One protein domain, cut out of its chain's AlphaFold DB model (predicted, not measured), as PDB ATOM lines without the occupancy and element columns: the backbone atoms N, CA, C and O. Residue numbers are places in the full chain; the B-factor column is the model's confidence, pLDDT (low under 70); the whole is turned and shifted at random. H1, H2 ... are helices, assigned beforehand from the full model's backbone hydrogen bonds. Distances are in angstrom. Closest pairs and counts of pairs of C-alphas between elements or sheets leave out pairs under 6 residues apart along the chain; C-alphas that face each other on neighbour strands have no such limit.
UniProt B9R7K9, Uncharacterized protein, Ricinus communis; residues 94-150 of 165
ATOM      1  N   ARG A  94      98.157  27.982 119.911       94.69
ATOM      2  CA  ARG A  94      98.877  28.817 118.938       94.69
ATOM      3  C   ARG A  94      98.490  28.467 117.501       94.69
ATOM      4  O   ARG A  94      98.194  29.365 116.713       94.69
ATOM      5  N   ARG A  95      98.482  27.179 117.143       92.19
ATOM      6  CA  ARG A  95      98.107  26.740 115.794       92.19
ATOM      7  C   ARG A  95      96.637  27.044 115.504       92.19
ATOM      8  O   ARG A  95      96.307  27.528 114.422       92.19
ATOM      9  N   LEU A  96      95.754  26.822 116.475       92.31
ATOM     10  CA  LEU A  96      94.323  27.097 116.346       92.31
ATOM     11  C   LEU A  96      93.999  28.588 116.203       92.31
ATOM     12  O   LEU A  96      93.036  28.920 115.503       92.31
ATOM     13  N   GLU A  97      94.775  29.465 116.840       94.12
ATOM     14  CA  GLU A  97      94.702  30.919 116.674       94.12
ATOM     15  C   GLU A  97      95.181  31.338 115.288       94.12
ATOM     16  O   GLU A  97      94.460  32.046 114.583       94.12
ATOM     17  N   GLN A  98      96.338  30.826 114.857       91.75
ATOM     18  CA  GLN A  98      96.857  31.074 113.513       91.75
ATOM     19  C   GLN A  98      95.859  30.651 112.435       91.75
ATOM     20  O   GLN A  98      95.705  31.367 111.458       91.75
ATOM     21  N   LEU A  99      95.145  29.537 112.610       91.62
ATOM     22  CA  LEU A  99      94.167  29.032 111.638       91.62
ATOM     23  C   LEU A  99      92.736  29.551 111.864       91.62
ATOM     24  O   LEU A  99      91.812  29.135 111.161       91.62
ATOM     25  N   LYS A 100      92.504  30.465 112.814       93.19
ATOM     26  CA  LYS A 100      91.158  30.989 113.112       93.19
ATOM     27  C   LYS A 100      90.494  31.623 111.888       93.19
ATOM     28  O   LYS A 100      89.293  31.443 111.685       93.19
ATOM     29  N   TYR A 101      91.274  32.320 111.060       93.06
ATOM     30  CA  TYR A 101      90.774  32.955 109.839       93.06
ATOM     31  C   TYR A 101      90.216  31.934 108.839       93.06
ATOM     32  O   TYR A 101      89.271  32.249 108.120       93.06
ATOM     33  N   ILE A 102      90.748  30.706 108.815       91.81
ATOM     34  CA  ILE A 102      90.267  29.640 107.929       91.81
ATOM     35  C   ILE A 102      88.839  29.263 108.301       91.81
ATOM     36  O   ILE A 102      87.979  29.219 107.427       91.81
ATOM     37  N   ARG A 103      88.564  29.056 109.596       90.88
ATOM     38  CA  ARG A 103      87.211  28.741 110.080       90.88
ATOM     39  C   ARG A 103      86.222  29.852 109.737       90.88
ATOM     40  O   ARG A 103      85.151  29.565 109.216       90.88
ATOM     41  N   ALA A 104      86.597  31.108 109.983       93.56
ATOM     42  CA  ALA A 104      85.754  32.256 109.654       93.56
ATOM     43  C   ALA A 104      85.480  32.352 108.142       93.56
ATOM     44  O   ALA A 104      84.331  32.481 107.728       93.56
ATOM     45  N   SER A 105      86.526  32.208 107.323       92.75
ATOM     46  CA  SER A 105      86.426  32.224 105.862       92.75
ATOM     47  C   SER A 105      85.562  31.080 105.325       92.75
ATOM     48  O   SER A 105      84.826  31.279 104.361       92.75
ATOM     49  N   GLU A 106      85.637  29.892 105.928       92.62
ATOM     50  CA  GLU A 106      84.840  28.747 105.490       92.62
ATOM     51  C   GLU A 106      83.360  28.937 105.818       92.62
ATOM     52  O   GLU A 106      82.524  28.752 104.941       92.62
ATOM     53  N   VAL A 107      83.036  29.418 107.023       92.44
ATOM     54  CA  VAL A 107      81.656  29.757 107.410       92.44
ATOM     55  C   VAL A 107      81.069  30.823 106.489       92.44
ATOM     56  O   VAL A 107      79.957  30.661 105.987       92.44
ATOM     57  N   GLU A 108      81.820  31.891 106.214       93.44
ATOM     58  CA  GLU A 108      81.383  32.944 105.295       93.44
ATOM     59  C   GLU A 108      81.155  32.393 103.877       93.44
ATOM     60  O   GLU A 108      80.150  32.700 103.232       93.44
ATOM     61  N   GLY A 109      82.062  31.540 103.394       91.75
ATOM     62  CA  GLY A 109      81.942  30.882 102.096       91.75
ATOM     63  C   GLY A 109      80.727  29.955 102.009       91.75
ATOM     64  O   GLY A 109      79.981  30.018 101.034       91.75
ATOM     65  N   SER A 110      80.487  29.131 103.030       91.69
ATOM     66  CA  SER A 110      79.319  28.248 103.098       91.69
ATOM     67  C   SER A 110      78.007  29.028 103.173       91.69
ATOM     68  O   SER A 110      77.019  28.595 102.584       91.69
ATOM     69  N   LEU A 111      77.986  30.189 103.837       93.19
ATOM     70  CA  LEU A 111      76.812  31.062 103.871       93.19
ATOM     71  C   LEU A 111      76.537  31.700 102.502       93.19
ATOM     72  O   LEU A 111      75.389  31.745 102.065       93.19
ATOM     73  N   LYS A 112      77.584  32.134 101.787       93.19
ATOM     74  CA  LYS A 112      77.458  32.619 100.402       93.19
ATOM     75  C   LYS A 112      76.938  31.529  99.467       93.19
ATOM     76  O   LYS A 112      76.081  31.801  98.630       93.19
ATOM     77  N   ASP A 113      77.433  30.302  99.608       91.81
ATOM     78  CA  ASP A 113      76.953  29.165  98.820       91.81
ATOM     79  C   ASP A 113      75.496  28.824  99.157       91.81
ATOM     80  O   ASP A 113      74.713  28.547  98.249       91.81
ATOM     81  N   LEU A 114      75.105  28.928 100.431       92.56
ATOM     82  CA  LEU A 114      73.723  28.747 100.869       92.56
ATOM     83  C   LEU A 114      72.794  29.824 100.291       92.56
ATOM     84  O   LEU A 114      71.707  29.502  99.820       92.56
ATOM     85  N   TYR A 115      73.237  31.082 100.260       92.38
ATOM     86  CA  TYR A 115      72.489  32.173  99.637       92.38
ATOM     87  C   TYR A 115      72.302  31.946  98.130       92.38
ATOM     88  O   TYR A 115      71.186  32.038  97.625       92.38
ATOM     89  N   LYS A 116      73.368  31.563  97.414       92.19
ATOM     90  CA  LYS A 116      73.291  31.207  95.985       92.19
ATOM     91  C   LYS A 116      72.384  30.005  95.739       92.19
ATOM     92  O   LYS A 116      71.686  29.949  94.730       92.19
ATOM     93  N   PHE A 117      72.418  29.019  96.632       92.00
ATOM     94  CA  PHE A 117      71.530  27.866  96.569       92.00
ATOM     95  C   PHE A 117      70.071  28.290  96.747       92.00
ATOM     96  O   PHE A 117      69.220  27.865  95.969       92.00
ATOM     97  N   TRP A 118      69.792  29.154  97.724       93.62
ATOM     98  CA  TRP A 118      68.461  29.703  97.958       93.62
ATOM     99  C   TRP A 118      67.961  30.519  96.762       93.62
ATOM    100  O   TRP A 118      66.851  30.289  96.300       93.62
ATOM    101  N   GLU A 119      68.789  31.395  96.190       92.94
ATOM    102  CA  GLU A 119      68.421  32.216  95.030       92.94
ATOM    103  C   GLU A 119      67.991  31.364  93.824       92.94
ATOM    104  O   GLU A 119      67.041  31.717  93.125       92.94
ATOM    105  N   LYS A 120      68.656  30.221  93.617       92.38
ATOM    106  CA  LYS A 120      68.377  29.284  92.518       92.38
ATOM    107  C   LYS A 120      67.187  28.357  92.767       92.38
ATOM    108  O   LYS A 120      66.566  27.927  91.802       92.38
ATOM    109  N   ASN A 121      66.904  28.012  94.023       92.44
ATOM    110  CA  ASN A 121      65.934  26.969  94.386       92.44
ATOM    111  C   ASN A 121      64.746  27.494  95.204       92.44
ATOM    112  O   ASN A 121      64.023  26.701  95.806       92.44
ATOM    113  N   LYS A 122      64.558  28.817  95.277       92.00
ATOM    114  CA  LYS A 122      63.421  29.411  95.981       92.00
ATOM    115  C   LYS A 122      62.099  29.040  95.309       92.00
ATOM    116  O   LYS A 122      61.966  29.099  94.088       92.00
ATOM    117  N   ASP A 123      61.119  28.686  96.125       91.31
ATOM    118  CA  ASP A 123      59.737  28.494  95.711       91.31
ATOM    119  C   ASP A 123      59.004  29.841  95.544       91.31
ATOM    120  O   ASP A 123      59.548  30.923  95.790       91.31
ATOM    121  N   GLY A 124      57.730  29.786  95.144       86.38
ATOM    122  CA  GLY A 124      56.880  30.977  95.025       86.38
ATOM    123  C   GLY A 124      56.640  31.722  96.348       86.38
ATOM    124  O   GLY A 124      56.200  32.867  96.325       86.38
ATOM    125  N   ALA A 125      56.957  31.107  97.493       90.56
ATOM    126  CA  ALA A 125      56.894  31.707  98.824       90.56
ATOM    127  C   ALA A 125      58.270  32.193  99.324       90.56
ATOM    128  O   ALA A 125      58.409  32.538 100.501       90.56
ATOM    129  N   ASN A 126      59.274  32.253  98.440       90.75
ATOM    130  CA  ASN A 126      60.632  32.719  98.719       90.75
ATOM    131  C   ASN A 126      61.406  31.835  99.725       90.75
ATOM    132  O   ASN A 126      62.268  32.316 100.466       90.75
ATOM    133  N   LYS A 127      61.108  30.531  99.766       91.56
ATOM    134  CA  LYS A 127      61.743  29.536 100.644       91.56
ATOM    135  C   LYS A 127      62.483  28.485  99.822       91.56
ATOM    136  O   LYS A 127      62.066  28.148  98.724       91.56
ATOM    137  N   ALA A 128      63.566  27.940 100.369       94.25
ATOM    138  CA  ALA A 128      64.291  26.823  99.767       94.25
ATOM    139  C   ALA A 128      64.501  25.722 100.810       94.25
ATOM    140  O   ALA A 128      64.776  26.011 101.977       94.25
ATOM    141  N   LEU A 129      64.376  24.465 100.387       94.25
ATOM    142  CA  LEU A 129      64.576  23.305 101.251       94.25
ATOM    143  C   LEU A 129      66.058  22.916 101.231       94.25
ATOM    144  O   LEU A 129      66.637  22.701 100.169       94.25
ATOM    145  N   VAL A 130      66.676  22.858 102.411       93.88
ATOM    146  CA  VAL A 130      68.113  22.608 102.570       93.88
ATOM    147  C   VAL A 130      68.317  21.338 103.384       93.88
ATOM    148  O   VAL A 130      67.784  21.194 104.484       93.88
ATOM    149  N   GLU A 131      69.132  20.419 102.869       94.44
ATOM    150  CA  GLU A 131      69.536  19.227 103.611       94.44
ATOM    151  C   GLU A 131      70.620  19.585 104.644       94.44
ATOM    152  O   GLU A 131      71.819  19.583 104.356       94.44
ATOM    153  N   MET A 132      70.196  19.886 105.873       94.31
ATOM    154  CA  MET A 132      71.094  20.364 106.934       94.31
ATOM    155  C   MET A 132      72.206  19.368 107.283       94.31
ATOM    156  O   MET A 132      73.335  19.786 107.525       94.31
ATOM    157  N   LYS A 133      71.926  18.056 107.280       94.88
ATOM    158  CA  LYS A 133      72.930  17.022 107.589       94.88
ATOM    159  C   LYS A 133      74.103  17.083 106.613       94.88
ATOM    160  O   LYS A 133      75.257  17.079 107.037       94.88
ATOM    161  N   LYS A 134      73.798  17.171 105.319       92.50
ATOM    162  CA  LYS A 134      74.801  17.315 104.268       92.50
ATOM    163  C   LYS A 134      75.543  18.642 104.400       92.50
ATOM    164  O   LYS A 134      76.765  18.644 104.422       92.50
ATOM    165  N   TRP A 135      74.820  19.746 104.582       92.50
ATOM    166  CA  TRP A 135      75.433  21.069 104.710       92.50
ATOM    167  C   TRP A 135      76.418  21.163 105.889       92.50
ATOM    168  O   TRP A 135      77.540  21.634 105.711       92.50
ATOM    169  N   PHE A 136      76.044  20.651 107.069       93.62
ATOM    170  CA  PHE A 136      76.935  20.587 108.235       93.62
ATOM    171  C   PHE A 136      78.138  19.667 108.010       93.62
ATOM    172  O   PHE A 136      79.242  19.970 108.464       93.62
ATOM    173  N   ASN A 137      77.942  18.551 107.308       93.44
ATOM    174  CA  ASN A 137      79.037  17.657 106.968       93.44
ATOM    175  C   ASN A 137      80.040  18.327 106.014       93.44
ATOM    176  O   ASN A 137      81.247  18.255 106.245       93.44
ATOM    177  N   ASP A 138      79.548  19.028 104.992       91.75
ATOM    178  CA  ASP A 138      80.368  19.696 103.981       91.75
ATOM    179  C   ASP A 138      81.219  20.818 104.598       91.75
ATOM    180  O   ASP A 138      82.432  20.863 104.383       91.75
ATOM    181  N   ILE A 139      80.620  21.689 105.427       92.81
ATOM    182  CA  ILE A 139      81.360  22.764 106.110       92.81
ATOM    183  C   ILE A 139      82.394  22.207 107.095       92.81
ATOM    184  O   ILE A 139      83.539  22.657 107.093       92.81
ATOM    185  N   ASN A 140      82.035  21.204 107.905       92.50
ATOM    186  CA  ASN A 140      82.964  20.603 108.864       92.50
ATOM    187  C   ASN A 140      84.155  19.956 108.147       92.50
ATOM    188  O   ASN A 140      85.312  20.167 108.514       92.50
ATOM    189  N   THR A 141      83.875  19.223 107.068       92.06
ATOM    190  CA  THR A 141      84.912  18.563 106.278       92.06
ATOM    191  C   THR A 141      85.819  19.585 105.600       92.06
ATOM    192  O   THR A 141      87.038  19.452 105.671       92.06
ATOM    193  N   ASN A 142      85.268  20.649 105.013       92.75
ATOM    194  CA  ASN A 142      86.082  21.714 104.434       92.75
ATOM    195  C   ASN A 142      86.954  22.422 105.469       92.75
ATOM    196  O   ASN A 142      88.113  22.697 105.176       92.75
ATOM    197  N   VAL A 143      86.437  22.706 106.669       93.12
ATOM    198  CA  VAL A 143      87.240  23.308 107.743       93.12
ATOM    199  C   VAL A 143      88.439  22.417 108.066       93.12
ATOM    200  O   VAL A 143      89.569  22.904 108.070       93.12
ATOM    201  N   ILE A 144      88.217  21.117 108.277       91.00
ATOM    202  CA  ILE A 144      89.288  20.162 108.594       91.00
ATOM    203  C   ILE A 144      90.287  20.066 107.435       91.00
ATOM    204  O   ILE A 144      91.487  20.250 107.639       91.00
ATOM    205  N   LEU A 145      89.813  19.845 106.207       91.31
ATOM    206  CA  LEU A 145      90.678  19.702 105.031       91.31
ATOM    207  C   LEU A 145      91.457  20.982 104.732       91.31
ATOM    208  O   LEU A 145      92.623  20.914 104.354       91.31
ATOM    209  N   ARG A 146      90.878  22.157 104.968       90.56
ATOM    210  CA  ARG A 146      91.568  23.430 104.755       90.56
ATOM    211  C   ARG A 146      92.559  23.746 105.873       90.56
ATOM    212  O   ARG A 146      93.584  24.362 105.606       90.56
ATOM    213  N   MET A 147      92.308  23.291 107.099       89.44
ATOM    214  CA  MET A 147      93.266  23.400 108.205       89.44
ATOM    215  C   MET A 147      94.465  22.449 108.050       89.44
ATOM    216  O   MET A 147      95.576  22.827 108.420       89.44
ATOM    217  N   VAL A 148      94.250  21.246 107.504       87.69
ATOM    218  CA  VAL A 148      95.286  20.205 107.358       87.69
ATOM    219  C   VAL A 148      95.996  20.276 106.000       87.69
ATOM    220  O   VAL A 148      97.220  20.304 105.952       87.69
ATOM    221  N   LEU A 149      95.242  20.319 104.897       86.88
ATOM    222  CA  LEU A 149      95.749  20.270 103.516       86.88
ATOM    223  C   LEU A 149      95.774  21.641 102.822       86.88
ATOM    224  O   LEU A 149      96.289  21.755 101.712       86.88
ATOM    225  N   GLY A 150      95.174  22.675 103.421       85.81
ATOM    226  CA  GLY A 150      95.080  24.009 102.817       85.81
ATOM    227  C   GLY A 150      94.046  24.136 101.692       85.81
ATOM    228  O   GLY A 150      93.930  25.209 101.105       85.81
TER     229      GLY A 150
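What this domain is: This is residues 94 to 150 of the 165 residues of an uncharacterized protein of Ricinus communis (UniProt B9R7K9). A loose helical hairpin: the long helix H2 makes one arm, and H3 folds back beside it, the two splayed by 34 degrees. The loop between them, residues 122 to 131, makes one end of a rod, and the short helix H1 the other. The printed part has 57 residues with three named helices, H1, H2, H3 in chain order, and no named strand; the class is all helix. It is loose, with a radius of gyration of the C-alphas of 13.9 A and spans of 48 by 17 by 14 A.

How they stand to each other: H2, residues 100 to 121, and H3, residues 132 to 148, form a helical hairpin. They touch, H2 with residues 102 to 110 alone; their closest C-alphas, those of Arg 103 and Val 143, are 5.9 A apart. They run opposite ways at a shallow tilt of 34 degrees, only just short of steep. H1, residues 94 to 98, and H2 meet only through their link; H1 and H3 are apart. In H1, H2 and H3 every O i to N i+4 pair is within hydrogen-bond range.

Where its parts are: H2 is 31.7 A long, from C-alpha 100 at (91.158, 30.989, 113.112). H3 is 24.2 A long and ends with C-alpha 148 at (95.286, 20.205, 107.358). H1 is 6.2 A long.

The domain as a whole: The C-alphas of Arg 94 and Gly 124, the two farthest apart, are 48.4 A apart. The printed part has no cut; H1 to H2 is a tight link and H2 to H3 a short one. No printed residue of the model has a pLDDT under 70.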